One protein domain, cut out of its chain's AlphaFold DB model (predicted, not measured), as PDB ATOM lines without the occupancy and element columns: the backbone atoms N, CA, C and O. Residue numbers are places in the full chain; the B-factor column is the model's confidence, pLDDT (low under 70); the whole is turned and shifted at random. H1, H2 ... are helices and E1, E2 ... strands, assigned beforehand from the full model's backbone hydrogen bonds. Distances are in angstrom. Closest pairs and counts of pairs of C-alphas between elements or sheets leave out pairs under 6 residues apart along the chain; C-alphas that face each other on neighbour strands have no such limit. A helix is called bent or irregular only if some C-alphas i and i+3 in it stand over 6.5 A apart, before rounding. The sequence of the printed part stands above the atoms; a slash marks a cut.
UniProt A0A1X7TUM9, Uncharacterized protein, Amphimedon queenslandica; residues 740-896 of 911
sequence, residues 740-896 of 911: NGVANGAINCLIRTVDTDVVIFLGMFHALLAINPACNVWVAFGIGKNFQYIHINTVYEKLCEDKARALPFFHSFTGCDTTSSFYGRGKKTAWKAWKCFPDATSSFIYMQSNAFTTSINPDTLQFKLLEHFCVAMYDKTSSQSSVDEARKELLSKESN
ATOM      1  N   ASN A 740     121.678-115.859 -36.201       83.00
ATOM      2  CA  ASN A 740     121.620-117.192 -35.613       83.00
ATOM      3  C   ASN A 740     122.534-118.179 -36.350       83.00
ATOM      4  O   ASN A 740     123.295-118.891 -35.702       83.00
ATOM      5  N   GLY A 741     122.513-118.206 -37.687       84.12
ATOM      6  CA  GLY A 741     123.410-119.060 -38.470       84.12
ATOM      7  C   GLY A 741     124.883-118.803 -38.142       84.12
ATOM      8  O   GLY A 741     125.618-119.733 -37.816       84.12
ATOM      9  N   VAL A 742     125.297-117.535 -38.145       84.50
ATOM     10  CA  VAL A 742     126.671-117.104 -37.847       84.50
ATOM     11  C   VAL A 742     127.080-117.442 -36.409       84.50
ATOM     12  O   VAL A 742     128.179-117.958 -36.203       84.50
ATOM     13  N   ALA A 743     126.192-117.236 -35.429       82.69
ATOM     14  CA  ALA A 743     126.424-117.597 -34.027       82.69
ATOM     15  C   ALA A 743     126.511-119.119 -33.796       82.69
ATOM     16  O   ALA A 743     127.265-119.565 -32.935       82.69
ATOM     17  N   ASN A 744     125.805-119.924 -34.598       79.62
ATOM     18  CA  ASN A 744     125.941-121.387 -34.628       79.62
ATOM     19  C   ASN A 744     127.089-121.854 -35.563       79.62
ATOM     20  O   ASN A 744     127.160-123.028 -35.923       79.62
ATOM     21  N   GLY A 745     128.006-120.958 -35.955       83.38
ATOM     22  CA  GLY A 745     129.249-121.295 -36.660       83.38
ATOM     23  C   GLY A 745     129.201-121.244 -38.194       83.38
ATOM     24  O   GLY A 745     130.166-121.661 -38.836       83.38
ATOM     25  N   ALA A 746     128.133-120.731 -38.816       83.62
ATOM     26  CA  ALA A 746     128.048-120.643 -40.276       83.62
ATOM     27  C   ALA A 746     129.098-119.677 -40.864       83.62
ATOM     28  O   ALA A 746     129.050-118.464 -40.657       83.62
ATOM     29  N   ILE A 747     130.024-120.230 -41.653       88.00
ATOM     30  CA  ILE A 747     131.099-119.486 -42.336       88.00
ATOM     31  C   ILE A 747     130.588-118.786 -43.607       88.00
ATOM     32  O   ILE A 747     131.065-117.711 -43.951       88.00
ATOM     33  N   ASN A 748     129.605-119.370 -44.301       89.31
ATOM     34  CA  ASN A 748     129.030-118.823 -45.532       89.31
ATOM     35  C   ASN A 748     127.514-118.668 -45.374       89.31
ATOM     36  O   ASN A 748     126.824-119.658 -45.136       89.31
ATOM     37  N   CYS A 749     126.993-117.453 -45.544       88.81
ATOM     38  CA  CYS A 749     125.555-117.174 -45.523       88.81
ATOM     39  C   CYS A 749     125.099-116.617 -46.876       88.81
ATOM     40  O   CYS A 749     125.655-115.631 -47.364       88.81
ATOM     41  N   LEU A 750     124.067-117.224 -47.469       89.88
ATOM     42  CA  LEU A 750     123.452-116.758 -48.713       89.88
ATOM     43  C   LEU A 750     122.039-116.232 -48.449       89.88
ATOM     44  O   LEU A 750     121.123-116.985 -48.129       89.88
ATOM     45  N   ILE A 751     121.866-114.931 -48.641       88.88
ATOM     46  CA  ILE A 751     120.603-114.209 -48.536       88.88
ATOM     47  C   ILE A 751     119.940-114.202 -49.915       88.88
ATOM     48  O   ILE A 751     120.504-113.661 -50.865       88.88
ATOM     49  N   ARG A 752     118.735-114.764 -50.054       89.19
ATOM     50  CA  ARG A 752     117.948-114.675 -51.295       89.19
ATOM     51  C   ARG A 752     116.865-113.613 -51.148       89.19
ATOM     52  O   ARG A 752     115.972-113.766 -50.328       89.19
ATOM     53  N   THR A 753     116.921-112.564 -51.970       85.56
ATOM     54  CA  THR A 753     115.920-111.487 -51.955       85.56
ATOM     55  C   THR A 753     115.703-110.873 -53.339       85.56
ATOM     56  O   THR A 753     116.523-111.013 -54.249       85.56
ATOM     57  N   VAL A 754     114.584-110.176 -53.502       83.50
ATOM     58  CA  VAL A 754     114.301-109.282 -54.639       83.50
ATOM     59  C   VAL A 754     114.256-107.811 -54.213       83.50
ATOM     60  O   VAL A 754     114.197-106.933 -55.069       83.50
ATOM     61  N   ASP A 755     114.319-107.571 -52.905       81.94
ATOM     62  CA  ASP A 755     114.220-106.279 -52.239       81.94
ATOM     63  C   ASP A 755     115.607-105.637 -52.068       81.94
ATOM     64  O   ASP A 755     116.591-106.331 -51.785       81.94
ATOM     65  N   THR A 756     115.707-104.324 -52.291       77.00
ATOM     66  CA  THR A 756     116.960-103.572 -52.141       77.00
ATOM     67  C   THR A 756     117.305-103.275 -50.695       77.00
ATOM     68  O   THR A 756     118.483-103.089 -50.391       77.00
ATOM     69  N   ASP A 757     116.325-103.232 -49.801       77.69
ATOM     70  CA  ASP A 757     116.509-102.590 -48.502       77.69
ATOM     71  C   ASP A 757     117.092-103.575 -47.471       77.69
ATOM     72  O   ASP A 757     117.847-103.182 -46.583       77.69
ATOM     73  N   VAL A 758     117.018-104.874 -47.786       78.81
ATOM     74  CA  VAL A 758     117.898-105.940 -47.267       78.81
ATOM     75  C   VAL A 758     119.398-105.592 -47.381       78.81
ATOM     76  O   VAL A 758     120.197-106.086 -46.593       78.81
ATOM     77  N   VAL A 759     119.833-104.724 -48.309       74.19
ATOM     78  CA  VAL A 759     121.251-104.304 -48.421       74.19
ATOM     79  C   VAL A 759     121.675-103.354 -47.282       74.19
ATOM     80  O   VAL A 759     122.869-103.223 -47.002       74.19
ATOM     81  N   ILE A 760     120.729-102.755 -46.547       76.88
ATOM     82  CA  ILE A 760     121.003-101.935 -45.348       76.88
ATOM     83  C   ILE A 760     121.599-102.760 -44.190       76.88
ATOM     84  O   ILE A 760     122.265-102.199 -43.319       76.88
ATOM     85  N   PHE A 761     121.521-104.094 -44.275       70.69
ATOM     86  CA  PHE A 761     122.330-105.076 -43.536       70.69
ATOM     87  C   PHE A 761     123.801-104.680 -43.323       70.69
ATOM     88  O   PHE A 761     124.363-104.940 -42.258       70.69
ATOM     89  N   LEU A 762     124.418-103.996 -44.299       76.62
ATOM     90  CA  LEU A 762     125.774-103.438 -44.195       76.62
ATOM     91  C   LEU A 762     126.006-102.650 -42.894       76.62
ATOM     92  O   LEU A 762     127.090-102.739 -42.322       76.62
ATOM     93  N   GLY A 763     124.997-101.933 -42.387       76.75
ATOM     94  CA  GLY A 763     125.107-101.168 -41.144       76.75
ATOM     95  C   GLY A 763     125.253-102.009 -39.879       76.75
ATOM     96  O   GLY A 763     125.882-101.555 -38.928       76.75
ATOM     97  N   MET A 764     124.767-103.252 -39.882       76.31
ATOM     98  CA  MET A 764     124.932-104.208 -38.778       76.31
ATOM     99  C   MET A 764     126.087-105.196 -39.007       76.31
ATOM    100  O   MET A 764     126.432-105.958 -38.108       76.31
ATOM    101  N   PHE A 765     126.726-105.166 -40.181       84.25
ATOM    102  CA  PHE A 765     127.744-106.146 -40.572       84.25
ATOM    103  C   PHE A 765     128.970-106.168 -39.642       84.25
ATOM    104  O   PHE A 765     129.514-107.234 -39.364       84.25
ATOM    105  N   HIS A 766     129.336-105.013 -39.077       83.69
ATOM    106  CA  HIS A 766     130.386-104.889 -38.060       83.69
ATOM    107  C   HIS A 766     130.146-105.805 -36.840       83.69
ATOM    108  O   HIS A 766     131.072-106.460 -36.365       83.69
ATOM    109  N   ALA A 767     128.896-105.926 -36.380       82.00
ATOM    110  CA  ALA A 767     128.530-106.779 -35.250       82.00
ATOM    111  C   ALA A 767     128.559-108.279 -35.601       82.00
ATOM    112  O   ALA A 767     128.869-109.103 -34.746       82.00
ATOM    113  N   LEU A 768     128.294-108.645 -36.861       85.06
ATOM    114  CA  LEU A 768     128.405-110.033 -37.329       85.06
ATOM    115  C   LEU A 768     129.863-110.481 -37.460       85.06
ATOM    116  O   LEU A 768     130.199-111.584 -37.030       85.06
ATOM    117  N   LEU A 769     130.742-109.612 -37.969       84.56
ATOM    118  CA  LEU A 769     132.188-109.866 -37.988       84.56
ATOM    119  C   LEU A 769     132.774-109.979 -36.571       84.56
ATOM    120  O   LEU A 769     133.702-110.755 -36.364       84.56
ATOM    121  N   ALA A 770     132.218-109.263 -35.588       86.31
ATOM    122  CA  ALA A 770     132.610-109.401 -34.183       86.31
ATOM    123  C   ALA A 770     132.205-110.756 -33.560       86.31
ATOM    124  O   ALA A 770     132.858-111.209 -32.623       86.31
ATOM    125  N   ILE A 771     131.158-111.411 -34.081       85.75
ATOM    126  CA  ILE A 771     130.721-112.753 -33.656       85.75
ATOM    127  C   ILE A 771     131.531-113.842 -34.372       85.75
ATOM    128  O   ILE A 771     131.955-114.810 -33.743       85.75
ATOM    129  N   ASN A 772     131.764-113.693 -35.679       86.81
ATOM    130  CA  ASN A 772     132.583-114.612 -36.465       86.81
ATOM    131  C   ASN A 772     133.358-113.852 -37.562       86.81
ATOM    132  O   ASN A 772     132.802-113.587 -38.634       86.81
ATOM    133  N   PRO A 773     134.656-113.558 -37.353       85.69
ATOM    134  CA  PRO A 773     135.486-112.856 -38.334       85.69
ATOM    135  C   PRO A 773     135.661-113.587 -39.675       85.69
ATOM    136  O   PRO A 773     136.054-112.964 -40.657       85.69
ATOM    137  N   ALA A 774     135.379-114.894 -39.736       85.12
ATOM    138  CA  ALA A 774     135.441-115.690 -40.964       85.12
ATOM    139  C   ALA A 774     134.114-115.703 -41.754       85.12
ATOM    140  O   ALA A 774     134.015-116.399 -42.765       85.12
ATOM    141  N   CYS A 775     133.086-114.973 -41.308       88.62
ATOM    142  CA  CYS A 775     131.782-114.941 -41.963       88.62
ATOM    143  C   CYS A 775     131.829-114.236 -43.330       88.62
ATOM    144  O   CYS A 775     132.152-113.051 -43.426       88.62
ATOM    145  N   ASN A 776     131.435-114.949 -44.387       89.25
ATOM    146  CA  ASN A 776     131.248-114.427 -45.738       89.25
ATOM    147  C   ASN A 776     129.750-114.385 -46.063       89.25
ATOM    148  O   ASN A 776     129.079-115.424 -46.060       89.25
ATOM    149  N   VAL A 777     129.219-113.196 -46.361       89.06
ATOM    150  CA  VAL A 777     127.791-113.016 -46.658       89.06
ATOM    151  C   VAL A 777     127.577-112.575 -48.100       89.06
ATOM    152  O   VAL A 777     128.186-111.628 -48.600       89.06
ATOM    153  N   TRP A 778     126.657-113.268 -48.761       90.06
ATOM    154  CA  TRP A 778     126.293-113.069 -50.156       90.06
ATOM    155  C   TRP A 778     124.808-112.736 -50.255       90.06
ATOM    156  O   TRP A 778     123.991-113.383 -49.605       90.06
ATOM    157  N   VAL A 779     124.437-111.777 -51.103       89.81
ATOM    158  CA  VAL A 779     123.034-111.490 -51.437       89.81
ATOM    159  C   VAL A 779     122.769-111.875 -52.890       89.81
ATOM    160  O   VAL A 779     123.257-111.228 -53.814       89.81
ATOM    161  N   ALA A 780     121.976-112.925 -53.091       90.00
ATOM    162  CA  ALA A 780     121.366-113.293 -54.363       90.00
ATOM    163  C   ALA A 780     120.162-112.376 -54.622       90.00
ATOM    164  O   ALA A 780     119.038-112.664 -54.194       90.00
ATOM    165  N   PHE A 781     120.416-111.255 -55.294       87.06
ATOM    166  CA  PHE A 781     119.471-110.164 -55.524       87.06
ATOM    167  C   PHE A 781     118.755-110.285 -56.882       87.06
ATOM    168  O   PHE A 781     119.371-110.664 -57.873       87.06
ATOM    169  N   GLY A 782     117.475-109.900 -56.950       80.06
ATOM    170  CA  GLY A 782     116.729-109.693 -58.204       80.06
ATOM    171  C   GLY A 782     116.080-110.950 -58.810       80.06
ATOM    172  O   GLY A 782     116.005-112.000 -58.172       80.06
ATOM    173  N   ILE A 783     115.570-110.850 -60.046       74.12
ATOM    174  CA  ILE A 783     114.937-111.956 -60.800       74.12
ATOM    175  C   ILE A 783     115.378-111.908 -62.275       74.12
ATOM    176  O   ILE A 783     115.516-110.830 -62.860       74.12
ATOM    177  N   GLY A 784     115.546-113.077 -62.900       78.06
ATOM    178  CA  GLY A 784     115.748-113.209 -64.346       78.06
ATOM    179  C   GLY A 784     117.009-112.491 -64.827       78.06
ATOM    180  O   GLY A 784     118.082-112.681 -64.267       78.06
ATOM    181  N   LYS A 785     116.883-111.632 -65.847       60.16
ATOM    182  CA  LYS A 785     118.013-110.855 -66.401       60.16
ATOM    183  C   LYS A 785     118.645-109.864 -65.413       60.16
ATOM    184  O   LYS A 785     119.758-109.418 -65.660       60.16
ATOM    185  N   ASN A 786     117.952-109.535 -64.320       72.75
ATOM    186  CA  ASN A 786     118.432-108.626 -63.278       72.75
ATOM    187  C   ASN A 786     118.916-109.386 -62.026       72.75
ATOM    188  O   ASN A 786     119.070-108.780 -60.967       72.75
ATOM    189  N   PHE A 787     119.095-110.709 -62.115       84.75
ATOM    190  CA  PHE A 787     119.620-111.521 -61.022       84.75
ATOM    191  C   PHE A 787     121.145-111.377 -60.907       84.75
ATOM    192  O   PHE A 787     121.859-111.541 -61.895       84.75
ATOM    193  N   GLN A 788     121.645-111.095 -59.703       89.38
ATOM    194  CA  GLN A 788     123.076-110.928 -59.423       89.38
ATOM    195  C   GLN A 788     123.435-111.383 -58.002       89.38
ATOM    196  O   GLN A 788     122.628-111.257 -57.081       89.38
ATOM    197  N   TYR A 789     124.669-111.851 -57.808       90.00
ATOM    198  CA  TYR A 789     125.242-112.090 -56.482       90.00
ATOM    199  C   TYR A 789     126.061-110.874 -56.036       90.00
ATOM    200  O   TYR A 789     126.975-110.445 -56.739       90.00
ATOM    201  N   ILE A 790     125.747-110.332 -54.862       88.50
ATOM    202  CA  ILE A 790     126.458-109.210 -54.238       88.50
ATOM    203  C   ILE A 790     127.250-109.755 -53.044       88.50
ATOM    204  O   ILE A 790     126.652-110.260 -52.096       88.50
ATOM    205  N   HIS A 791     128.581-109.653 -53.074       90.50
ATOM    206  CA  HIS A 791     129.431-110.032 -51.942       90.50
ATOM    207  C   HIS A 791     129.482-108.893 -50.916       90.50
ATOM    208  O   HIS A 791     130.039-107.830 -51.198       90.50
ATOM    209  N   ILE A 792     128.885-109.094 -49.740       88.69
ATOM    210  CA  ILE A 792     128.693-108.026 -48.750       88.69
ATOM    211  C   ILE A 792     130.016-107.611 -48.113       88.69
ATOM    212  O   ILE A 792     130.254-106.413 -47.990       88.69
ATOM    213  N   ASN A 793     130.909-108.559 -47.811       89.56
ATOM    214  CA  ASN A 793     132.240-108.286 -47.261       89.56
ATOM    215  C   ASN A 793     133.004-107.268 -48.131       89.56
ATOM    216  O   ASN A 793     133.387-106.204 -47.655       89.56
ATOM    217  N   THR A 794     133.091-107.512 -49.442       89.31
ATOM    218  CA  THR A 794     133.772-106.612 -50.394       89.31
ATOM    219  C   THR A 794     133.062-105.268 -50.602       89.31
ATOM    220  O   THR A 794     133.687-104.299 -51.041       89.31
ATOM    221  N   VAL A 795     131.764-105.167 -50.305       87.62
ATOM    222  CA  VAL A 795     131.050-103.879 -50.292       87.62
ATOM    223  C   VAL A 795     131.331-103.122 -48.989       87.62
ATOM    224  O   VAL A 795     131.592-101.922 -49.042       87.62
ATOM    225  N   TYR A 796     131.361-103.813 -47.848       88.50
ATOM    226  CA  TYR A 796     131.707-103.263 -46.536       88.50
ATOM    227  C   TYR A 796     133.154-102.737 -46.494       88.50
ATOM    228  O   TYR A 796     133.374-101.579 -46.143       88.50
ATOM    229  N   GLU A 797     134.124-103.524 -46.972       87.81
ATOM    230  CA  GLU A 797     135.537-103.133 -47.147       87.81
ATOM    231  C   GLU A 797     135.696-101.817 -47.926       87.81
ATOM    232  O   GLU A 797     136.521-100.975 -47.581       87.81
ATOM    233  N   LYS A 798     134.885-101.615 -48.975       87.25
ATOM    234  CA  LYS A 798     134.924-100.422 -49.843       87.25
ATOM    235  C   LYS A 798     134.125 -99.231 -49.303       87.25
ATOM    236  O   LYS A 798     134.204 -98.141 -49.875       87.25
ATOM    237  N   LEU A 799     133.334 -99.436 -48.253       85.38
ATOM    238  CA  LEU A 799     132.579 -98.394 -47.555       85.38
ATOM    239  C   LEU A 799     133.303 -97.890 -46.302       85.38
ATOM    240  O   LEU A 799     133.168 -96.708 -45.981       85.38
ATOM    241  N   CYS A 800     134.069 -98.769 -45.649       86.94
ATOM    242  CA  CYS A 800     134.571 -98.637 -44.280       86.94
ATOM    243  C   CYS A 800     133.447 -98.626 -43.224       86.94
ATOM    244  O   CYS A 800     132.290 -98.299 -43.508       86.94
ATOM    245  N   GLU A 801     133.805 -98.977 -41.984       87.00
ATOM    246  CA  GLU A 801     132.852 -99.146 -40.878       87.00
ATOM    247  C   GLU A 801     131.973 -97.907 -40.650       87.00
ATOM    248  O   GLU A 801     130.755 -98.042 -40.568       87.00
ATOM    249  N   ASP A 802     132.552 -96.704 -40.612       88.12
ATOM    250  CA  ASP A 802     131.814 -95.467 -40.318       88.12
ATOM    251  C   ASP A 802     130.645 -95.229 -41.283       88.12
ATOM    252  O   ASP A 802     129.525 -94.921 -40.871       88.12
ATOM    253  N   LYS A 803     130.878 -95.408 -42.591       87.94
ATOM    254  CA  LYS A 803     129.818 -95.223 -43.592       87.94
ATOM    255  C   LYS A 803     128.853 -96.390 -43.626       87.94
ATOM    256  O   LYS A 803     127.679 -96.162 -43.892       87.94
ATOM    257  N   ALA A 804     129.312 -97.603 -43.319       88.62
ATOM    258  CA  ALA A 804     128.422 -98.734 -43.123       88.62
ATOM    259  C   ALA A 804     127.464 -98.467 -41.947       88.62
ATOM    260  O   ALA A 804     126.254 -98.460 -42.146       88.62
ATOM    261  N   ARG A 805     127.972 -98.123 -40.757       89.00
ATOM    262  CA  ARG A 805     127.173 -97.794 -39.559       89.00
ATOM    263  C   ARG A 805     126.241 -96.596 -39.759       89.00
ATOM    264  O   ARG A 805     125.159 -96.572 -39.183       89.00
ATOM    265  N   ALA A 806     126.618 -95.640 -40.605       90.00
ATOM    266  CA  ALA A 806     125.764 -94.524 -41.006       90.00
ATOM    267  C   ALA A 806     124.675 -94.880 -42.045       90.00
ATOM    268  O   ALA A 806     123.743 -94.093 -42.210       90.00
ATOM    269  N   LEU A 807     124.756 -96.018 -42.757       89.19
ATOM    270  CA  LEU A 807     123.809 -96.358 -43.833       89.19
ATOM    271  C   LEU A 807     122.337 -96.425 -43.400       89.19
ATOM    272  O   LEU A 807     121.529 -95.907 -44.169       89.19
ATOM    273  N   PRO A 808     121.941 -97.023 -42.256       87.56
ATOM    274  CA  PRO A 808     120.522 -97.164 -41.933       87.56
ATOM    275  C   PRO A 808     119.868 -95.807 -41.647       87.56
ATOM    276  O   PRO A 808     118.838 -95.497 -42.244       87.56
ATOM    277  N   PHE A 809     120.518 -94.938 -40.861       88.94
ATOM    278  CA  PHE A 809     120.040 -93.569 -40.668       88.94
ATOM    279  C   PHE A 809     120.111 -92.734 -41.954       88.94
ATOM    280  O   PHE A 809     119.174 -92.006 -42.251       88.94
ATOM    281  N   PHE A 810     121.164 -92.847 -42.773       90.44
ATOM    282  CA  PHE A 810     121.192 -92.178 -44.082       90.44
ATOM    283  C   PHE A 810     120.036 -92.646 -44.986       90.44
ATOM    284  O   PHE A 810     119.448 -91.850 -45.722       90.44
ATOM    285  N   HIS A 811     119.700 -93.934 -44.944       88.38
ATOM    286  CA  HIS A 811     118.646 -94.525 -45.753       88.38
ATOM    287  C   HIS A 811     117.256 -94.004 -45.356       88.38
ATOM    288  O   HIS A 811     116.482 -93.687 -46.261       88.38
ATOM    289  N   SER A 812     116.956 -93.877 -44.058       87.00
ATOM    290  CA  SER A 812     115.697 -93.292 -43.570       87.00
ATOM    291  C   SER A 812     115.681 -91.764 -43.671       87.00
ATOM    292  O   SER A 812     114.719 -91.191 -44.165       87.00
ATOM    293  N   PHE A 813     116.775 -91.075 -43.343       87.94
ATOM    294  CA  PHE A 813     116.882 -89.620 -43.513       87.94
ATOM    295  C   PHE A 813     116.665 -89.180 -44.969       87.94
ATOM    296  O   PHE A 813     116.111 -88.118 -45.221       87.94
ATOM    297  N   THR A 814     117.067 -89.995 -45.952       88.19
ATOM    298  CA  THR A 814     116.846 -89.710 -47.385       88.19
ATOM    299  C   THR A 814     115.522 -90.250 -47.943       88.19
ATOM    300  O   THR A 814     115.285 -90.146 -49.150       88.19
ATOM    301  N   GLY A 815     114.652 -90.773 -47.074       80.94
ATOM    302  CA  GLY A 815     113.318 -91.292 -47.368       80.94
ATOM    303  C   GLY A 815     113.298 -92.779 -47.721       80.94
ATOM    304  O   GLY A 815     113.950 -93.210 -48.675       80.94
ATOM    305  N   CYS A 816     112.530 -93.560 -46.970       80.06
ATOM    306  CA  CYS A 816     112.293 -94.999 -47.125       80.06
ATOM    307  C   CYS A 816     110.814 -95.347 -46.884       80.06
ATOM    308  O   CYS A 816     109.983 -94.455 -46.732       80.06
ATOM    309  N   ASP A 817     110.482 -96.631 -46.767       72.38
ATOM    310  CA  ASP A 817     109.101 -97.094 -46.567       72.38
ATOM    311  C   ASP A 817     108.461 -96.671 -45.222       72.38
ATOM    312  O   ASP A 817     107.273 -96.887 -44.998       72.38
ATOM    313  N   THR A 818     109.198 -95.960 -44.360       69.88
ATOM    314  CA  THR A 818     108.667 -95.283 -43.159       69.88
ATOM    315  C   THR A 818     108.912 -93.764 -43.113       69.88
ATOM    316  O   THR A 818     108.572 -93.125 -42.117       69.88
ATOM    317  N   THR A 819     109.498 -93.150 -44.154       77.44
ATOM    318  CA  THR A 819     109.911 -91.726 -44.148       77.44
ATOM    319  C   THR A 819     109.841 -91.060 -45.532       77.44
ATOM    320  O   THR A 819     110.262 -91.617 -46.542       77.44
ATOM    321  N   SER A 820     109.360 -89.815 -45.596       77.00
ATOM    322  CA  SER A 820     109.311 -89.041 -46.846       77.00
ATOM    323  C   SER A 820     110.706 -88.741 -47.410       77.00
ATOM    324  O   SER A 820     111.624 -88.390 -46.675       77.00
ATOM    325  N   SER A 821     110.860 -88.821 -48.737       81.75
ATOM    326  CA  SER A 821     112.103 -88.425 -49.419       81.75
ATOM    327  C   SER A 821     112.142 -86.928 -49.742       81.75
ATOM    328  O   SER A 821     111.114 -86.309 -50.020       81.75
ATOM    329  N   PHE A 822     113.342 -86.345 -49.742       80.75
ATOM    330  CA  PHE A 822     113.550 -84.941 -50.100       80.75
ATOM    331  C   PHE A 822     113.118 -84.659 -51.549       80.75
ATOM    332  O   PHE A 822     113.537 -85.345 -52.487       80.75
ATOM    333  N   TYR A 823     112.291 -83.628 -51.742       76.25
ATOM    334  CA  TYR A 823     111.645 -83.331 -53.021       76.25
ATOM    335  C   TYR A 823     112.653 -83.170 -54.176       76.25
ATOM    336  O   TYR A 823     113.541 -82.316 -54.168       76.25
ATOM    337  N   GLY A 824     112.523 -84.022 -55.198       78.25
ATOM    338  CA  GLY A 824     113.432 -84.056 -56.349       78.25
ATOM    339  C   GLY A 824     114.840 -84.612 -56.065       78.25
ATOM    340  O   GLY A 824     115.709 -84.510 -56.933       78.25
ATOM    341  N   ARG A 825     115.099 -85.199 -54.885       81.81
ATOM    342  CA  ARG A 825     116.417 -85.701 -54.453       81.81
ATOM    343  C   ARG A 825     116.345 -87.162 -53.990       81.81
ATOM    344  O   ARG A 825     116.298 -87.462 -52.806       81.81
ATOM    345  N   GLY A 826     116.428 -88.101 -54.935       81.81
ATOM    346  CA  GLY A 826     116.509 -89.534 -54.613       81.81
ATOM    347  C   GLY A 826     117.838 -89.957 -53.958       81.81
ATOM    348  O   GLY A 826     118.846 -89.244 -54.037       81.81
ATOM    349  N   LYS A 827     117.884 -91.177 -53.396       86.62
ATOM    350  CA  LYS A 827     119.056 -91.737 -52.680       86.62
ATOM    351  C   LYS A 827     120.384 -91.602 -53.463       86.62
ATOM    352  O   LYS A 827     121.412 -91.261 -52.886       86.62
ATOM    353  N   LYS A 828     120.378 -91.754 -54.801       87.31
ATOM    354  CA  LYS A 828     121.569 -91.562 -55.674       87.31
ATOM    355  C   LYS A 828     122.126 -90.127 -55.671       87.31
ATOM    356  O   LYS A 828     123.336 -89.949 -55.809       87.31
ATOM    357  N   THR A 829     121.278 -89.105 -55.540       86.00
ATOM    358  CA  THR A 829     121.704 -87.698 -55.422       86.00
ATOM    359  C   THR A 829     122.171 -87.362 -54.008       86.00
ATOM    360  O   THR A 829     123.221 -86.740 -53.871       86.00
ATOM    361  N   ALA A 830     121.487 -87.860 -52.974       89.94
ATOM    362  CA  ALA A 830     121.930 -87.708 -51.588       89.94
ATOM    363  C   ALA A 830     123.293 -88.384 -51.334       89.94
ATOM    364  O   ALA A 830     124.188 -87.789 -50.739       89.94
ATOM    365  N   TRP A 831     123.526 -89.572 -51.905       90.50
ATOM    366  CA  TRP A 831     124.823 -90.261 -51.855       90.50
ATOM    367  C   TRP A 831     125.943 -89.446 -52.520       90.50
ATOM    368  O   TRP A 831     127.065 -89.362 -52.017       90.50
ATOM    369  N   LYS A 832     125.633 -88.775 -53.640       90.12
ATOM    370  CA  LYS A 832     126.553 -87.825 -54.283       90.12
ATOM    371  C   LYS A 832     126.788 -86.569 -53.438       90.12
ATOM    372  O   LYS A 832     127.837 -85.957 -53.623       90.12
ATOM    373  N   ALA A 833     125.869 -86.159 -52.564       89.31
ATOM    374  CA  ALA A 833     126.094 -85.072 -51.610       89.31
ATOM    375  C   ALA A 833     126.987 -85.529 -50.447       89.31
ATOM    376  O   ALA A 833     127.993 -84.885 -50.178       89.31
ATOM    377  N   TRP A 834     126.726 -86.702 -49.862       92.25
ATOM    378  CA  TRP A 834     127.498 -87.256 -48.736       92.25
ATOM    379  C   TRP A 834     128.946 -87.615 -49.122       92.25
ATOM    380  O   TRP A 834     129.864 -87.572 -48.304       92.25
ATOM    381  N   LYS A 835     129.206 -87.897 -50.407       88.94
ATOM    382  CA  LYS A 835     130.577 -87.978 -50.944       88.94
ATOM    383  C   LYS A 835     131.317 -86.635 -51.028       88.94
ATOM    384  O   LYS A 835     132.537 -86.659 -51.137       88.94
ATOM    385  N   CYS A 836     130.617 -85.501 -51.002       86.38
ATOM    386  CA  CYS A 836     131.213 -84.157 -51.005       86.38
ATOM    387  C   CYS A 836     131.179 -83.474 -49.631       86.38
ATOM    388  O   CYS A 836     131.983 -82.583 -49.400       86.38
ATOM    389  N   PHE A 837     130.286 -83.900 -48.737       88.94
ATOM    390  CA  PHE A 837     130.190 -83.425 -47.359       88.94
ATOM    391  C   PHE A 837     130.323 -84.623 -46.400       88.94
ATOM    392  O   PHE A 837     129.314 -85.224 -46.014       88.94
ATOM    393  N   PRO A 838     131.560 -85.063 -46.092       88.38
ATOM    394  CA  PRO A 838     131.798 -86.264 -45.297       88.38
ATOM    395  C   PRO A 838     131.457 -86.077 -43.813       88.38
ATOM    396  O   PRO A 838     131.142 -87.065 -43.153       88.38
ATOM    397  N   ASP A 839     131.464 -84.846 -43.303       88.06
ATOM    398  CA  ASP A 839     131.332 -84.526 -41.874       88.06
ATOM    399  C   ASP A 839     129.991 -84.992 -41.283       88.06
ATOM    400  O   ASP A 839     129.933 -85.459 -40.141       88.06
ATOM    401  N   ALA A 840     128.932 -85.001 -42.105       90.00
ATOM    402  CA  ALA A 840     127.626 -85.572 -41.772       90.00
ATOM    403  C   ALA A 840     127.673 -87.055 -41.353       90.00
ATOM    404  O   ALA A 840     126.775 -87.503 -40.646       90.00
ATOM    405  N   THR A 841     128.725 -87.811 -41.706       92.44
ATOM    406  CA  THR A 841     128.920 -89.205 -41.249       92.44
ATOM    407  C   THR A 841     128.885 -89.299 -39.723       92.44
ATOM    408  O   THR A 841     128.207 -90.168 -39.182       92.44
ATOM    409  N   SER A 842     129.543 -88.364 -39.025       90.75
ATOM    410  CA  SER A 842     129.553 -88.306 -37.555       90.75
ATOM    411  C   SER A 842     128.143 -88.170 -36.973       90.75
ATOM    412  O   SER A 842     127.798 -88.811 -35.980       90.75
ATOM    413  N   SER A 843     127.302 -87.379 -37.640       90.50
ATOM    414  CA  SER A 843     125.920 -87.133 -37.244       90.50
ATOM    415  C   SER A 843     125.041 -88.333 -37.576       90.50
ATOM    416  O   SER A 843     124.304 -88.780 -36.710       90.50
ATOM    417  N   PHE A 844     125.174 -88.941 -38.757       92.31
ATOM    418  CA  PHE A 844     124.442 -90.163 -39.102       92.31
ATOM    419  C   PHE A 844     124.735 -91.323 -38.133       92.31
ATOM    420  O   PHE A 844     123.799 -91.998 -37.709       92.31
ATOM    421  N   ILE A 845     125.996 -91.525 -37.718       90.69
ATOM    422  CA  ILE A 845     126.350 -92.526 -36.691       90.69
ATOM    423  C   ILE A 845     125.739 -92.153 -35.334       90.69
ATOM    424  O   ILE A 845     125.187 -93.023 -34.657       90.69
ATOM    425  N   TYR A 846     125.801 -90.878 -34.932       88.94
ATOM    426  CA  TYR A 846     125.206 -90.413 -33.676       88.94
ATOM    427  C   TYR A 846     123.690 -90.645 -33.643       88.94
ATOM    428  O   TYR A 846     123.187 -91.217 -32.679       88.94
ATOM    429  N   MET A 847     122.974 -90.276 -34.708       87.06
ATOM    430  CA  MET A 847     121.529 -90.484 -34.841       87.06
ATOM    431  C   MET A 847     121.178 -91.976 -34.825       87.06
ATOM    432  O   MET A 847     120.281 -92.383 -34.093       87.06
ATOM    433  N   GLN A 848     121.933 -92.811 -35.550       83.81
ATOM    434  CA  GLN A 848     121.754 -94.267 -35.534       83.81
ATOM    435  C   GLN A 848     121.968 -94.868 -34.136       83.81
ATOM    436  O   GLN A 848     121.259 -95.790 -33.741       83.81
ATOM    437  N   SER A 849     122.933 -94.340 -33.378       82.88
ATOM    438  CA  SER A 849     123.258 -94.801 -32.019       82.88
ATOM    439  C   SER A 849     122.258 -94.313 -30.961       82.88
ATOM    440  O   SER A 849     122.218 -94.866 -29.867       82.88
ATOM    441  N   ASN A 850     121.446 -93.299 -31.281       83.06
ATOM    442  CA  ASN A 850     120.458 -92.679 -30.392       83.06
ATOM    443  C   ASN A 850     119.045 -92.711 -31.016       83.06
ATOM    444  O   ASN A 850     118.243 -91.802 -30.819       83.06
ATOM    445  N   ALA A 851     118.722 -93.762 -31.779       69.25
ATOM    446  CA  ALA A 851     117.521 -93.829 -32.625       69.25
ATOM    447  C   ALA A 851     116.166 -93.736 -31.880       69.25
ATOM    448  O   ALA A 851     115.131 -93.553 -32.517       69.25
ATOM    449  N   PHE A 852     116.158 -93.843 -30.546       72.81
ATOM    450  CA  PHE A 852     114.968 -93.691 -29.697       72.81
ATOM    451  C   PHE A 852     114.768 -92.264 -29.146       72.81
ATOM    452  O   PHE A 852     113.805 -92.015 -28.421       72.81
ATOM    453  N   THR A 853     115.659 -91.317 -29.456       73.38
ATOM    454  CA  THR A 853     115.545 -89.923 -29.012       73.38
ATOM    455  C   THR A 853     114.417 -89.205 -29.761       73.38
ATOM    456  O   THR A 853     114.496 -88.981 -30.966       73.38
ATOM    457  N   THR A 854     113.362 -88.819 -29.039       56.78
ATOM    458  CA  THR A 854     112.130 -88.238 -29.606       56.78
ATOM    459  C   THR A 854     112.249 -86.779 -30.048       56.78
ATOM    460  O   THR A 854     111.429 -86.319 -30.839       56.78
ATOM    461  N   SER A 855     113.250 -86.039 -29.568       66.81
ATOM    462  CA  SER A 855     113.547 -84.676 -30.017       66.81
ATOM    463  C   SER A 855     115.030 -84.347 -29.860       66.81
ATOM    464  O   SER A 855     115.688 -84.781 -28.916       66.81
ATOM    465  N   ILE A 856     115.568 -83.567 -30.798       77.19
ATOM    466  CA  ILE A 856     116.953 -83.088 -30.773       77.19
ATOM    467  C   ILE A 856     116.940 -81.568 -30.755       77.19
ATOM    468  O   ILE A 856     116.203 -80.933 -31.506       77.19
ATOM    469  N   ASN A 857     117.767 -80.991 -29.884       79.44
ATOM    470  CA  ASN A 857     117.937 -79.549 -29.795       79.44
ATOM    471  C   ASN A 857     118.606 -79.026 -31.093       79.44
ATOM    472  O   ASN A 857     119.720 -79.477 -31.399       79.44
ATOM    473  N   PRO A 858     117.986 -78.076 -31.826       77.50
ATOM    474  CA  PRO A 858     118.563 -77.474 -33.032       77.50
ATOM    475  C   PRO A 858     119.949 -76.858 -32.828       77.50
ATOM    476  O   PRO A 858     120.734 -76.769 -33.769       77.50
ATOM    477  N   ASP A 859     120.298 -76.475 -31.595       80.25
ATOM    478  CA  ASP A 859     121.613 -75.912 -31.309       80.25
ATOM    479  C   ASP A 859     122.774 -76.917 -31.358       80.25
ATOM    480  O   ASP A 859     123.936 -76.500 -31.414       80.25
ATOM    481  N   THR A 860     122.482 -78.221 -31.368       86.06
ATOM    482  CA  THR A 860     123.502 -79.277 -31.414       86.06
ATOM    483  C   THR A 860     124.324 -79.246 -32.702       86.06
ATOM    484  O   THR A 860     123.824 -78.960 -33.792       86.06
ATOM    485  N   LEU A 861     125.603 -79.619 -32.588       87.56
ATOM    486  CA  LEU A 861     126.496 -79.792 -33.737       87.56
ATOM    487  C   LEU A 861     125.914 -80.794 -34.748       87.56
ATOM    488  O   LEU A 861     126.017 -80.590 -35.952       87.56
ATOM    489  N   GLN A 862     125.266 -81.847 -34.253       88.31
ATOM    490  CA  GLN A 862     124.663 -82.899 -35.061       88.31
ATOM    491  C   GLN A 862     123.481 -82.380 -35.884       88.31
ATOM    492  O   GLN A 862     123.420 -82.655 -37.080       88.31
ATOM    493  N   PHE A 863     122.584 -81.579 -35.296       86.56
ATOM    494  CA  PHE A 863     121.503 -80.947 -36.057       86.56
ATOM    495  C   PHE A 863     122.063 -80.009 -37.135       86.56
ATOM    496  O   PHE A 863     121.716 -80.146 -38.305       86.56
ATOM    497  N   LYS A 864     123.012 -79.136 -36.773       88.44
ATOM    498  CA  LYS A 864     123.639 -78.171 -37.696       88.44
ATOM    499  C   LYS A 864     124.404 -78.849 -38.848       88.44
ATOM    500  O   LYS A 864     124.400 -78.346 -39.969       88.44
ATOM    501  N   LEU A 865     125.008 -80.019 -38.619       90.44
ATOM    502  CA  LEU A 865     125.631 -80.833 -39.673       90.44
ATOM    503  C   LEU A 865     124.603 -81.529 -40.584       90.44
ATOM    504  O   LEU A 865     124.852 -81.652 -41.784       90.44
ATOM    505  N   LEU A 866     123.452 -81.962 -40.058       90.19
ATOM    506  CA  LEU A 866     122.347 -82.502 -40.866       90.19
ATOM    507  C   LEU A 866     121.662 -81.408 -41.699       90.19
ATOM    508  O   LEU A 866     121.322 -81.636 -42.858       90.19
ATOM    509  N   GLU A 867     121.509 -80.211 -41.135       88.88
ATOM    510  CA  GLU A 867     120.950 -79.038 -41.804       88.88
ATOM    511  C   GLU A 867     121.857 -78.569 -42.958       88.88
ATOM    512  O   GLU A 867     121.405 -78.459 -44.101       88.88
ATOM    513  N   HIS A 868     123.163 -78.439 -42.710       88.88
ATOM    514  CA  HIS A 868     124.148 -78.128 -43.749       88.88
ATOM    515  C   HIS A 868     124.223 -79.241 -44.813       88.88
ATOM    516  O   HIS A 868     124.332 -78.963 -46.010       88.88
ATOM    517  N   PHE A 869     124.067 -80.512 -44.422       91.50
ATOM    518  CA  PHE A 869     123.937 -81.614 -45.375       91.50
ATOM    519  C   PHE A 869     122.676 -81.495 -46.253       91.50
ATOM    520  O   PHE A 869     122.751 -81.766 -47.455       91.50
ATOM    521  N   CYS A 870     121.544 -81.034 -45.712       89.00
ATOM    522  CA  CYS A 870     120.359 -80.699 -46.506       89.00
ATOM    523  C   CYS A 870     120.645 -79.584 -47.518       89.00
ATOM    524  O   CYS A 870     120.306 -79.748 -48.693       89.00
ATOM    525  N   VAL A 871     121.331 -78.504 -47.125       86.75
ATOM    526  CA  VAL A 871     121.761 -77.457 -48.072       86.75
ATOM    527  C   VAL A 871     122.629 -78.064 -49.183       86.75
ATOM    528  O   VAL A 871     122.294 -77.933 -50.362       86.75
ATOM    529  N   ALA A 872     123.658 -78.843 -48.828       86.06
ATOM    530  CA  ALA A 872     124.564 -79.505 -49.772       86.06
ATOM    531  C   ALA A 872     123.886 -80.566 -50.673       86.06
ATOM    532  O   ALA A 872     124.390 -80.878 -51.761       86.06
ATOM    533  N   MET A 873     122.738 -81.122 -50.265       86.31
ATOM    534  CA  MET A 873     121.900 -81.962 -51.127       86.31
ATOM    535  C   MET A 873     121.195 -81.165 -52.223       86.31
ATOM    536  O   MET A 873     121.012 -81.718 -53.312       86.31
ATOM    537  N   TYR A 874     120.818 -79.906 -51.973       81.81
ATOM    538  CA  TYR A 874     120.129 -79.048 -52.941       81.81
ATOM    539  C   TYR A 874     121.090 -78.214 -53.795       81.81
ATOM    540  O   TYR A 874     120.996 -78.284 -55.030       81.81
ATOM    541  N   ASP A 875     122.031 -77.506 -53.165       80.31
ATOM    542  CA  ASP A 875     123.086 -76.732 -53.817       80.31
ATOM    543  C   ASP A 875     124.442 -76.893 -53.106       80.31
ATOM    544  O   ASP A 875     124.643 -76.460 -51.976       80.31
ATOM    545  N   LYS A 876     125.403 -77.496 -53.811       76.75
ATOM    546  CA  LYS A 876     126.770 -77.750 -53.325       76.75
ATOM    547  C   LYS A 876     127.685 -76.522 -53.338       76.75
ATOM    548  O   LYS A 876     128.853 -76.647 -52.987       76.75
ATOM    549  N   THR A 877     127.196 -75.388 -53.834       75.62
ATOM    550  CA  THR A 877     127.955 -74.133 -53.947       75.62
ATOM    551  C   THR A 877     127.424 -73.031 -53.034       75.62
ATOM    552  O   THR A 877     127.941 -71.917 -53.064       75.62
ATOM    553  N   SER A 878     126.421 -73.335 -52.201       77.00
ATOM    554  CA  SER A 878     125.992 -72.440 -51.127       77.00
ATOM    555  C   SER A 878     127.066 -72.337 -50.041       77.00
ATOM    556  O   SER A 878     127.699 -73.331 -49.694       77.00
ATOM    557  N   SER A 879     127.240 -71.136 -49.490       77.38
ATOM    558  CA  SER A 879     128.055 -70.880 -48.297       77.38
ATOM    559  C   SER A 879     127.269 -70.982 -46.984       77.38
ATOM    560  O   SER A 879     127.852 -70.766 -45.926       77.38
ATOM    561  N   GLN A 880     125.959 -71.249 -47.041       82.94
ATOM    562  CA  GLN A 880     125.084 -71.269 -45.867       82.94
ATOM    563  C   GLN A 880     125.036 -72.661 -45.237       82.94
ATOM    564  O   GLN A 880     124.897 -73.664 -45.938       82.94
ATOM    565  N   SER A 881     125.101 -72.717 -43.907       81.12
ATOM    566  CA  SER A 881     124.918 -73.955 -43.144       81.12
ATOM    567  C   SER A 881     123.469 -74.173 -42.707       81.12
ATOM    568  O   SER A 881     123.065 -75.327 -42.574       81.12
ATOM    569  N   SER A 882     122.669 -73.111 -42.539       83.94
ATOM    570  CA  SER A 882     121.231 -73.235 -42.272       83.94
ATOM    571  C   SER A 882     120.400 -73.361 -43.554       83.94
ATOM    572  O   SER A 882     120.651 -72.697 -44.567       83.94
ATOM    573  N   VAL A 883     119.343 -74.175 -43.489       82.44
ATOM    574  CA  VAL A 883     118.334 -74.314 -44.546       82.44
ATOM    575  C   VAL A 883     117.528 -73.024 -44.706       82.44
ATOM    576  O   VAL A 883     117.216 -72.659 -45.840       82.44
ATOM    577  N   ASP A 884     117.235 -72.294 -43.628       80.19
ATOM    578  CA  ASP A 884     116.496 -71.025 -43.702       80.19
ATOM    579  C   ASP A 884     117.356 -69.868 -44.225       80.19
ATOM    580  O   ASP A 884     116.871 -69.033 -44.994       80.19
ATOM    581  N   GLU A 885     118.654 -69.862 -43.923       81.19
ATOM    582  CA  GLU A 885     119.605 -68.937 -44.548       81.19
ATOM    583  C   GLU A 885     119.767 -69.233 -46.046       81.19
ATOM    584  O   GLU A 885     119.688 -68.314 -46.866       81.19
ATOM    585  N   ALA A 886     119.873 -70.510 -46.436       79.94
ATOM    586  CA  ALA A 886     119.901 -70.920 -47.840       79.94
ATOM    587  C   ALA A 886     118.594 -70.572 -48.586       79.94
ATOM    588  O   ALA A 886     118.643 -70.054 -49.706       79.94
ATOM    589  N   ARG A 887     117.420 -70.792 -47.967       72.00
ATOM    590  CA  ARG A 887     116.104 -70.356 -48.481       72.00
ATOM    591  C   ARG A 887     116.092 -68.844 -48.717       72.00
ATOM    592  O   ARG A 887     115.735 -68.398 -49.807       72.00
ATOM    593  N   LYS A 888     116.522 -68.059 -47.725       74.88
ATOM    594  CA  LYS A 888     116.574 -66.589 -47.772       74.88
ATOM    595  C   LYS A 888     117.535 -66.073 -48.848       74.88
ATOM    596  O   LYS A 888     117.190 -65.128 -49.561       74.88
ATOM    597  N   GLU A 889     118.702 -66.693 -49.020       72.25
ATOM    598  CA  GLU A 889     119.657 -66.324 -50.072       72.25
ATOM    599  C   GLU A 889     119.097 -66.616 -51.476       72.25
ATOM    600  O   GLU A 889     119.183 -65.774 -52.367       72.25
ATOM    601  N   LEU A 890     118.467 -67.777 -51.677       65.50
ATOM    602  CA  LEU A 890     117.866 -68.138 -52.967       65.50
ATOM    603  C   LEU A 890     116.673 -67.235 -53.322       65.50
ATOM    604  O   LEU A 890     116.588 -66.752 -54.452       65.50
ATOM    605  N   LEU A 891     115.800 -66.935 -52.355       61.50
ATOM    606  CA  LEU A 891     114.660 -66.029 -52.541       61.50
ATOM    607  C   LEU A 891     115.091 -64.581 -52.835       61.50
ATOM    608  O   LEU A 891     114.488 -63.928 -53.684       61.50
ATOM    609  N   SER A 892     116.148 -64.088 -52.183       62.09
ATOM    610  CA  SER A 892     116.682 -62.736 -52.427       62.09
ATOM    611  C   SER A 892     117.525 -62.614 -53.702       62.09
ATOM    612  O   SER A 892     117.776 -61.500 -54.161       62.09
ATOM    613  N   LYS A 893     117.932 -63.733 -54.317       58.44
ATOM    614  CA  LYS A 893     118.596 -63.747 -55.631       58.44
ATOM    615  C   LYS A 893     117.619 -63.722 -56.813       58.44
ATOM    616  O   LYS A 893     117.938 -63.098 -57.823       58.44
ATOM    617  N   GLU A 894     116.439 -64.344 -56.715       49.09
ATOM    618  CA  GLU A 894     115.453 -64.332 -57.816       49.09
ATOM    619  C   GLU A 894     114.641 -63.028 -57.929       49.09
ATOM    620  O   GLU A 894     114.099 -62.748 -58.996       49.09
ATOM    621  N   SER A 895     114.604 -62.165 -56.903       42.12
ATOM    622  CA  SER A 895     113.795 -60.929 -56.935       42.12
ATOM    623  C   SER A 895     114.206 -59.902 -58.003       42.12
ATOM    624  O   SER A 895     113.450 -58.968 -58.257       42.12
ATOM    625  N   ASN A 896     115.377 -60.061 -58.632       40.62
ATOM    626  CA  ASN A 896     115.888 -59.157 -59.671       40.62
ATOM    627  C   ASN A 896     115.665 -59.651 -61.115       40.62
ATOM    628  O   ASN A 896     115.885 -58.878 -62.045       40.62
TER     629      ASN A 896
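This is residues 740 to 896 of the 911 residues of an uncharacterized protein of Amphimedon queenslandica (UniProt A0A1X7TUM9). This is an elongated body of two lobes joined through H4: at one end the small sheet E1, E2, E3 with H1, H2 and H3 round it, towards the other end H5, H6 and H7 set steeply to one another. H8 makes the far tip beyond H7, and there residues 891 to 896 stick out. The printed part has 157 residues, with eight named helices and three named strands in the order H1 E1 H2 E2 E3 H3 H4 H5 H6 H7 H8. The sheet runs E1, E2, E3 and is mixed, and the class is mostly helix. The whole is loose, with a radius of gyration of the C-alphas of 18.6 A, and spans 64 by 38 by 26 A.

Find C-alpha 740 at (121.620, -117.192, -35.613), where H1 begins, residues 740 to 743. Read on to E1, residues 748 to 753, 16.3 A long, and then H2, residues 757 to 771, 22.9 A. H2 is irregular, with C-alphas 763 and 766 standing 7.2 A apart. Next come E2, residues 776 to 781, 15.9 A, and E3, residues 788 to 791. H3, residues 792 to 799, follows with no residue between. Look for H4 at residues 801 to 813, from C-alpha 801 at (132.852, -99.146, -40.878), 18.8 A long and irregular, its C-alphas 805 and 808 being 7.1 A apart. Then come H5, residues 827 to 834; H6, residues 840 to 849, 14.1 A; H7, residues 861 to 874, 20.2 A; and H8, residues 883 to 894, 16.9 A, which ends at C-alpha 894 at (115.453, -64.332, -57.816).

Start at the sheet. E1 and E2 are parallel at 18 degrees; look for N 751 and O 778, 2.8 A apart, within hydrogen-bond range. E2 and E3 form a hairpin, antiparallel at 158 degrees, with N 781 and O 788 at 2.8 A. E1, H2, E2 is a strand-helix-strand unit, two parallel neighbour strands with a helix between, and its crossover is right-handed. H1, H2 and H3 are on the sheet but only graze it, H3 with residues 792 to 794. H2 touches H4, with residues 760 to 766 alone; the C-alphas of Gly 763 and Arg 805 are closest at 4.3 A. Their tilt of 33 degrees is shallow, only just, and they run opposite ways. H4 touches H6 about perpendicular at 80 degrees, closest at C-alphas 806 and 845, 4.8 A. H6 touches H7 at a steep tilt of 56 degrees, opposite ways, with C-alphas 843 and 862 closest at 4.9 A. H5 touches H7, whose residues 869 to 873 alone take part; C-alphas 833 and 873 are closest at 5.2 A. H8 touches H7 at a shallow tilt of 32 degrees, the same way, closest at C-alphas 883 and 871, 5.8 A. H4 and H7 are apart. In H5, H6, H7 and H8 every O i to N i+4 pair is within hydrogen-bond range. H3 has 3 of 4, H4 has 7 of 9, and H2 has 5 of 11 beside 10 of 12 O i to N i+3 pairs; H1 is too short for an O i to N i+4 pair.

The two C-alphas farthest apart are those of Asn 744 and Asn 896, 67.8 A. The printed part has no cut. The links H4 to H5, 13 residues, and H6 to H7, 11 residues, are long. The mean pLDDT of the printed part is 82.5; look for values under 70 at residues 785, 818, 851, 854 to 855 and 890 to 896.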